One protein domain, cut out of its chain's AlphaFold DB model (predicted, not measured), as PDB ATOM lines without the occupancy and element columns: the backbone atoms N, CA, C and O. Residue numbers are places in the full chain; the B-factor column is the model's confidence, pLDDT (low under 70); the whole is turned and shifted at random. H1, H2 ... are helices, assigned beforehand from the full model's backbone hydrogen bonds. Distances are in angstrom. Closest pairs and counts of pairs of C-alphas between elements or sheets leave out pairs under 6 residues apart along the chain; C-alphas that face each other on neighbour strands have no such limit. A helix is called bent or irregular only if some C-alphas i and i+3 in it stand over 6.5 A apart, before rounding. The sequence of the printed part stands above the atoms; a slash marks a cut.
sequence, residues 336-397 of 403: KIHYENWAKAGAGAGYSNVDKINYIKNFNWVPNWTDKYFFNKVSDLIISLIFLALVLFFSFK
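Overview. This is residues 336 to 397 of the 403 residues of an uncharacterized protein of Flammeovirgaceae bacterium (UniProt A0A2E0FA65). Picture a small head with one long helical arm: the short helices H1 and H2, with the looped stretch between them, make the head, and H3 runs away from it. H3 has a kink of 62 degrees near residue 374, and residues 383 to 397, of which 383 to 396 belong to H3, stick out free. The printed part has 62 residues with three named helices, in the order H1, H2, H3, and no named strand; its class is all helix. The whole is extended, with a radius of gyration of the C-alphas of 16.4 A and spans of 53 by 24 by 20 A.

Arrangement. Start at H1, residues 336 to 343, and go on to H2, residues 356 to 360: the two touch, and their closest C-alphas are those of Asn 341 and Ile 360, 6.0 A apart. Between them, look at residues 347 to 348, which make a short antiparallel pairing with residues 351 to 352. Then comes H3, residues 366 to 396, which is apart from H1 and from H2. In H1 and H2 you will find each O i to N i+4 pair within hydrogen-bond range; in H3 it is 22 of 27.

Along the chain. Find C-alpha 336 at (34.915, -11.534, 35.658); from there H1 runs 10.6 A to C-alpha 343. H2 runs 6.2 A from C-alpha 356 to C-alpha 360. Find C-alpha 366 at (37.243, 6.380, 31.031), where H3 begins; it runs 38.0 A to C-alpha 396 at (27.663, 24.112, 63.297). H3 is only just irregular: C-alphas 372 and 375 are 6.9 A apart.

Size, cuts and confidence. The two C-alphas farthest apart are those of Val 354 and Lys 397, 53.3 A. Without residues 383 to 397, the body spans 30 by 23 by 16 A. The link from H1 to H2 is long, with 12 residues, and that from H2 to H3 is tight, with 5. The printed part has no cut; its mean pLDDT is 90.1, and no printed residue is under 70.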
ATOM      1  N   LYS A 336      34.040 -12.604  35.170       93.75
ATOM      2  CA  LYS A 336      34.915 -11.534  35.658       93.75
ATOM      3  C   LYS A 336      34.987 -10.370  34.665       93.75
ATOM      4  O   LYS A 336      34.737  -9.231  35.059       93.75
ATOM      5  N   ILE A 337      35.225 -10.659  33.383       93.94
ATOM      6  CA  ILE A 337      35.225  -9.654  32.305       93.94
ATOM      7  C   ILE A 337      33.852  -8.983  32.191       93.94
ATOM      8  O   ILE A 337      33.770  -7.766  32.041       93.94
ATOM      9  N   HIS A 338      32.766  -9.755  32.287       91.44
ATOM     10  CA  HIS A 338      31.407  -9.223  32.257       91.44
ATOM     11  C   HIS A 338      31.176  -8.196  33.375       91.44
ATOM     12  O   HIS A 338      30.792  -7.065  33.081       91.44
ATOM     13  N   TYR A 339      31.446  -8.546  34.635       91.25
ATOM     14  CA  TYR A 339      31.248  -7.635  35.765       91.25
ATOM     15  C   TYR A 339      32.141  -6.398  35.683       91.25
ATOM     16  O   TYR A 339      31.675  -5.289  35.943       91.25
ATOM     17  N   GLU A 340      33.404  -6.565  35.287       92.88
ATOM     18  CA  GLU A 340      34.323  -5.442  35.104       92.88
ATOM     19  C   GLU A 340      33.834  -4.489  34.006       92.88
ATOM     20  O   GLU A 340      33.819  -3.272  34.201       92.88
ATOM     21  N   ASN A 341      33.352  -5.029  32.885       93.38
ATOM     22  CA  ASN A 341      32.787  -4.244  31.794       93.38
ATOM     23  C   ASN A 341      31.542  -3.456  32.239       93.38
ATOM     24  O   ASN A 341      31.432  -2.271  31.932       93.38
ATOM     25  N   TRP A 342      30.635  -4.069  33.009       91.56
ATOM     26  CA  TRP A 342      29.462  -3.388  33.582       91.56
ATOM     27  C   TRP A 342      29.844  -2.275  34.568       91.56
ATOM     28  O   TRP A 342      29.300  -1.168  34.504       91.56
ATOM     29  N   ALA A 343      30.809  -2.538  35.453       90.69
ATOM     30  CA  ALA A 343      31.305  -1.552  36.413       90.69
ATOM     31  C   ALA A 343      31.956  -0.345  35.716       90.69
ATOM     32  O   ALA A 343      31.790   0.796  36.147       90.69
ATOM     33  N   LYS A 344      32.637  -0.592  34.592       94.25
ATOM     34  CA  LYS A 344      33.286   0.415  33.742       94.25
ATOM     35  C   LYS A 344      32.358   1.021  32.680       94.25
ATOM     36  O   LYS A 344      32.843   1.628  31.730       94.25
ATOM     37  N   ALA A 345      31.040   0.872  32.819       92.75
ATOM     38  CA  ALA A 345      30.029   1.395  31.891       92.75
ATOM     39  C   ALA A 345      30.160   0.915  30.433       92.75
ATOM     40  O   ALA A 345      29.610   1.544  29.535       92.75
ATOM     41  N   GLY A 346      30.859  -0.191  30.172       92.50
ATOM     42  CA  GLY A 346      30.953  -0.800  28.843       92.50
ATOM     43  C   GLY A 346      29.761  -1.683  28.479       92.50
ATOM     44  O   GLY A 346      29.675  -2.192  27.365       92.50
ATOM     45  N   ALA A 347      28.846  -1.895  29.420       91.62
ATOM     46  CA  ALA A 347      27.530  -2.471  29.199       91.62
ATOM     47  C   ALA A 347      26.536  -1.873  30.201       91.62
ATOM     48  O   ALA A 347      26.936  -1.383  31.260       91.62
ATOM     49  N   GLY A 348      25.256  -1.917  29.852       86.06
ATOM     50  CA  GLY A 348      24.147  -1.487  30.689       86.06
ATOM     51  C   GLY A 348      22.807  -1.838  30.050       86.06
ATOM     52  O   GLY A 348      22.739  -2.576  29.065       86.06
ATOM     53  N   ALA A 349      21.719  -1.306  30.603       80.50
ATOM     54  CA  ALA A 349      20.392  -1.514  30.032       80.50
ATOM     55  C   ALA A 349      20.330  -0.926  28.609       80.50
ATOM     56  O   ALA A 349      20.461   0.283  28.424       80.50
ATOM     57  N   GLY A 350      20.157  -1.791  27.609       84.31
ATOM     58  CA  GLY A 350      20.024  -1.393  26.207       84.31
ATOM     59  C   GLY A 350      21.333  -1.096  25.467       84.31
ATOM     60  O   GLY A 350      21.270  -0.626  24.336       84.31
ATOM     61  N   TYR A 351      22.508  -1.362  26.053       87.12
ATOM     62  CA  TYR A 351      23.783  -1.217  25.340       87.12
ATOM     63  C   TYR A 351      24.862  -2.185  25.847       87.12
ATOM     64  O   TYR A 351      24.935  -2.514  27.030       87.12
ATOM     65  N   SER A 352      25.742  -2.624  24.949       86.81
ATOM     66  CA  SER A 352      26.933  -3.408  25.288       86.81
ATOM     67  C   SER A 352      28.004  -3.186  24.233       86.81
ATOM     68  O   SER A 352      27.727  -3.278  23.041       86.81
ATOM     69  N   ASN A 353      29.240  -2.966  24.671       81.06
ATOM     70  CA  ASN A 353      30.396  -2.966  23.784       81.06
ATOM     71  C   ASN A 353      30.658  -4.375  23.241       81.06
ATOM     72  O   ASN A 353      30.498  -5.369  23.960       81.06
ATOM     73  N   VAL A 354      31.063  -4.438  21.969       76.19
ATOM     74  CA  VAL A 354      31.336  -5.690  21.246       76.19
ATOM     75  C   VAL A 354      32.693  -6.268  21.663       76.19
ATOM     76  O   VAL A 354      32.774  -7.448  21.992       76.19
ATOM     77  N   ASP A 355      33.734  -5.433  21.767       90.62
ATOM     78  CA  ASP A 355      35.063  -5.837  22.249       90.62
ATOM     79  C   ASP A 355      35.272  -5.450  23.724       90.62
ATOM     80  O   ASP A 355      35.804  -4.389  24.065       90.62
ATOM     81  N   LYS A 356      34.824  -6.334  24.621       92.19
ATOM     82  CA  LYS A 356      34.912  -6.126  26.075       92.19
ATOM     83  C   LYS A 356      36.353  -6.104  26.574       92.19
ATOM     84  O   LYS A 356      36.646  -5.353  27.498       92.19
ATOM     85  N   ILE A 357      37.241  -6.911  25.989       92.88
ATOM     86  CA  ILE A 357      38.620  -7.081  26.470       92.88
ATOM     87  C   ILE A 357      39.422  -5.812  26.202       92.88
ATOM     88  O   ILE A 357      40.078  -5.293  27.108       92.88
ATOM     89  N   ASN A 358      39.340  -5.273  24.984       93.69
ATOM     90  CA  ASN A 358      40.012  -4.021  24.665       93.69
ATOM     91  C   ASN A 358      39.401  -2.837  25.432       93.69
ATOM     92  O   ASN A 358      40.130  -1.950  25.879       93.69
ATOM     93  N   TYR A 359      38.081  -2.845  25.647       94.00
ATOM     94  CA  TYR A 359      37.394  -1.793  26.397       94.00
ATOM     95  C   TYR A 359      37.856  -1.693  27.858       94.00
ATOM     96  O   TYR A 359      38.150  -0.601  28.345       94.00
ATOM     97  N   ILE A 360      37.945  -2.820  28.577       94.12
ATOM     98  CA  ILE A 360      38.338  -2.802  29.997       94.12
ATOM     99  C   ILE A 360      39.833  -2.525  30.203       94.12
ATOM    100  O   ILE A 360      40.231  -2.180  31.321       94.12
ATOM    101  N   LYS A 361      40.655  -2.655  29.153       94.75
ATOM    102  CA  LYS A 361      42.108  -2.479  29.210       94.75
ATOM    103  C   LYS A 361      42.486  -1.014  29.465       94.75
ATOM    104  O   LYS A 361      41.971  -0.096  28.829       94.75
ATOM    105  N   ASN A 362      43.445  -0.800  30.369       93.62
ATOM    106  CA  ASN A 362      43.979   0.520  30.724       93.62
ATOM    107  C   ASN A 362      42.861   1.529  31.071       93.62
ATOM    108  O   ASN A 362      41.999   1.239  31.903       93.62
ATOM    109  N   PHE A 363      42.876   2.709  30.446       95.12
ATOM    110  CA  PHE A 363      41.894   3.782  30.628       95.12
ATOM    111  C   PHE A 363      40.962   3.955  29.419       95.12
ATOM    112  O   PHE A 363      40.273   4.967  29.326       95.12
ATOM    113  N   ASN A 364      40.886   2.965  28.521       94.62
ATOM    114  CA  ASN A 364      40.017   3.015  27.335       94.62
ATOM    115  C   ASN A 364      38.533   3.213  27.699       94.62
ATOM    116  O   ASN A 364      37.769   3.797  26.938       94.62
ATOM    117  N   TRP A 365      38.135   2.759  28.887       94.81
ATOM    118  CA  TRP A 365      36.784   2.888  29.423       94.81
ATOM    119  C   TRP A 365      36.451   4.276  29.992       94.81
ATOM    120  O   TRP A 365      35.274   4.582  30.167       94.81
ATOM    121  N   VAL A 366      37.451   5.112  30.307       95.69
ATOM    122  CA  VAL A 366      37.243   6.380  31.031       95.69
ATOM    123  C   VAL A 366      36.327   7.347  30.280       95.69
ATOM    124  O   VAL A 366      35.403   7.841  30.921       95.69
ATOM    125  N   PRO A 367      36.499   7.605  28.966       94.31
ATOM    126  CA  PRO A 367      35.626   8.540  28.253       94.31
ATOM    127  C   PRO A 367      34.153   8.124  28.340       94.31
ATOM    128  O   PRO A 367      33.313   8.876  28.825       94.31
ATOM    129  N   ASN A 368      33.855   6.868  28.002       92.31
ATOM    130  CA  ASN A 368      32.485   6.363  28.016       92.31
ATOM    131  C   ASN A 368      31.909   6.251  29.441       92.31
ATOM    132  O   ASN A 368      30.724   6.499  29.646       92.31
ATOM    133  N   TRP A 369      32.715   5.922  30.454       94.50
ATOM    134  CA  TRP A 369      32.261   5.948  31.850       94.50
ATOM    135  C   TRP A 369      31.955   7.361  32.340       94.50
ATOM    136  O   TRP A 369      30.960   7.560  33.039       94.50
ATOM    137  N   THR A 370      32.764   8.346  31.949       94.75
ATOM    138  CA  THR A 370      32.510   9.754  32.257       94.75
ATOM    139  C   THR A 370      31.171  10.194  31.661       94.75
ATOM    140  O   THR A 370      30.315  10.715  32.378       94.75
ATOM    141  N   ASP A 371      30.937   9.876  30.390       91.50
ATOM    142  CA  ASP A 371      29.706  10.254  29.694       91.50
ATOM    143  C   ASP A 371      28.475   9.519  30.238       91.50
ATOM    144  O   ASP A 371      27.420  10.118  30.445       91.50
ATOM    145  N   LYS A 372      28.583   8.207  30.482       90.38
ATOM    146  CA  LYS A 372      27.437   7.376  30.879       90.38
ATOM    147  C   LYS A 372      27.144   7.430  32.370       90.38
ATOM    148  O   LYS A 372      25.970   7.451  32.738       90.38
ATOM    149  N   TYR A 373      28.159   7.396  33.230       91.31
ATOM    150  CA  TYR A 373      27.985   7.280  34.682       91.31
ATOM    151  C   TYR A 373      28.331   8.565  35.425       91.31
ATOM    152  O   TYR A 373      27.563   8.949  36.306       91.31
ATOM    153  N   PHE A 374      29.441   9.241  35.110       93.75
ATOM    154  CA  PHE A 374      29.864  10.390  35.915       93.75
ATOM    155  C   PHE A 374      28.844  11.528  35.861       93.75
ATOM    156  O   PHE A 374      28.279  11.874  36.896       93.75
ATOM    157  N   PHE A 375      28.547  12.048  34.667       92.00
ATOM    158  CA  PHE A 375      27.651  13.200  34.511       92.00
ATOM    159  C   PHE A 375      26.164  12.889  34.721       92.00
ATOM    160  O   PHE A 375      25.401  13.810  34.989       92.00
ATOM    161  N   ASN A 376      25.762  11.615  34.646       85.50
ATOM    162  CA  ASN A 376      24.359  11.214  34.811       85.50
ATOM    163  C   ASN A 376      24.026  10.656  36.203       85.50
ATOM    164  O   ASN A 376      22.853  10.506  36.526       85.50
ATOM    165  N   LYS A 377      25.026  10.232  36.993       83.44
ATOM    166  CA  LYS A 377      24.799   9.583  38.301       83.44
ATOM    167  C   LYS A 377      25.680  10.147  39.414       83.44
ATOM    168  O   LYS A 377      25.212  10.313  40.536       83.44
ATOM    169  N   VAL A 378      26.964  10.385  39.144       90.50
ATOM    170  CA  VAL A 378      27.947  10.744  40.184       90.50
ATOM    171  C   VAL A 378      27.940  12.246  40.479       90.50
ATOM    172  O   VAL A 378      28.023  12.633  41.644       90.50
ATOM    173  N   SER A 379      27.821  13.087  39.454       92.06
ATOM    174  CA  SER A 379      27.760  14.552  39.561       92.06
ATOM    175  C   SER A 379      26.667  15.016  40.528       92.06
ATOM    176  O   SER A 379      26.955  15.780  41.450       92.06
ATOM    177  N   ASP A 380      25.449  14.492  40.382       87.19
ATOM    178  CA  ASP A 380      24.301  14.823  41.233       87.19
ATOM    179  C   ASP A 380      24.567  14.487  42.704       87.19
ATOM    180  O   ASP A 380      24.274  15.279  43.608       87.19
ATOM    181  N   LEU A 381      25.189  13.330  42.955       88.62
ATOM    182  CA  LEU A 381      25.594  12.917  44.294       88.62
ATOM    183  C   LEU A 381      26.642  13.876  44.875       88.62
ATOM    184  O   LEU A 381      26.506  14.298  46.021       88.62
ATOM    185  N   ILE A 382      27.666  14.251  44.097       91.81
ATOM    186  CA  ILE A 382      28.724  15.176  44.532       91.81
ATOM    187  C   ILE A 382      28.140  16.544  44.891       91.81
ATOM    188  O   ILE A 382      28.422  17.058  45.974       91.81
ATOM    189  N   ILE A 383      27.304  17.120  44.024       90.38
ATOM    190  CA  ILE A 383      26.665  18.423  44.262       90.38
ATOM    191  C   ILE A 383      25.844  18.376  45.549       90.38
ATOM    192  O   ILE A 383      25.952  19.259  46.402       90.38
ATOM    193  N   SER A 384      25.068  17.312  45.727       88.06
ATOM    194  CA  SER A 384      24.207  17.168  46.893       88.06
ATOM    195  C   SER A 384      25.009  16.947  48.187       88.06
ATOM    196  O   SER A 384      24.634  17.462  49.242       88.06
ATOM    197  N   LEU A 385      26.153  16.251  48.122       90.56
ATOM    198  CA  LEU A 385      27.099  16.126  49.238       90.56
ATOM    199  C   LEU A 385      27.764  17.464  49.592       90.56
ATOM    200  O   LEU A 385      27.879  17.784  50.775       90.56
ATOM    201  N   ILE A 386      28.166  18.259  48.595       92.50
ATOM    202  CA  ILE A 386      28.720  19.607  48.803       92.50
ATOM    203  C   ILE A 386      27.673  20.501  49.470       92.50
ATOM    204  O   ILE A 386      27.970  21.162  50.465       92.50
ATOM    205  N   PHE A 387      26.437  20.483  48.970       91.81
ATOM    206  CA  PHE A 387      25.337  21.244  49.552       91.81
ATOM    207  C   PHE A 387      25.077  20.846  51.011       91.81
ATOM    208  O   PHE A 387      25.026  21.711  51.886       91.81
ATOM    209  N   LEU A 388      25.004  19.543  51.304       90.81
ATOM    210  CA  LEU A 388      24.862  19.041  52.672       90.81
ATOM    211  C   LEU A 388      26.013  19.509  53.574       90.81
ATOM    212  O   LEU A 388      25.776  19.971  54.693       90.81
ATOM    213  N   ALA A 389      27.254  19.422  53.091       89.88
ATOM    214  CA  ALA A 389      28.428  19.866  53.831       89.88
ATOM    215  C   ALA A 389      28.372  21.371  54.139       89.88
ATOM    216  O   ALA A 389      28.676  21.763  55.265       89.88
ATOM    217  N   LEU A 390      27.930  22.202  53.187       91.25
ATOM    218  CA  LEU A 390      27.732  23.640  53.387       91.25
ATOM    219  C   LEU A 390      26.646  23.922  54.433       91.25
ATOM    220  O   LEU A 390      26.896  24.669  55.380       91.25
ATOM    221  N   VAL A 391      25.473  23.291  54.318       90.56
ATOM    222  CA  VAL A 391      24.368  23.443  55.284       90.56
ATOM    223  C   VAL A 391      24.834  23.097  56.697       90.56
ATOM    224  O   VAL A 391      24.604  23.860  57.641       90.56
ATOM    225  N   LEU A 392      25.542  21.978  56.857       88.25
ATOM    226  CA  LEU A 392      26.080  21.571  58.150       88.25
ATOM    227  C   LEU A 392      27.183  22.510  58.636       88.25
ATOM    228  O   LEU A 392      27.180  22.881  59.807       88.25
ATOM    229  N   PHE A 393      28.087  22.948  57.763       87.06
ATOM    230  CA  PHE A 393      29.129  23.910  58.119       87.06
ATOM    231  C   PHE A 393      28.528  25.195  58.699       87.06
ATOM    232  O   PHE A 393      28.949  25.634  59.770       87.06
ATOM    233  N   PHE A 394      27.501  25.761  58.058       87.44
ATOM    234  CA  PHE A 394      26.814  26.954  58.562       87.44
ATOM    235  C   PHE A 394      26.000  26.686  59.833       87.44
ATOM    236  O   PHE A 394      25.978  27.536  60.720       87.44
ATOM    237  N   SER A 395      25.397  25.500  59.969       83.31
ATOM    238  CA  SER A 395      24.618  25.113  61.157       83.31
ATOM    239  C   SER A 395      25.493  24.904  62.399       83.31
ATOM    240  O   SER A 395      25.117  25.284  63.506       83.31
ATOM    241  N   PHE A 396      26.685  24.326  62.226       77.75
ATOM    242  CA  PHE A 396      27.663  24.112  63.297       77.75
ATOM    243  C   PHE A 396      28.590  25.321  63.517       77.75
ATOM    244  O   PHE A 396      29.350  25.341  64.493       77.75
ATOM    245  N   LYS A 397      28.532  26.352  62.656       74.81
ATOM    246  CA  LYS A 397      29.291  27.597  62.824       74.81
ATOM    247  C   LYS A 397      28.811  28.303  64.088       74.81
ATOM    248  O   LYS A 397      27.753  28.926  64.139       74.81
TER     249      LYS A 397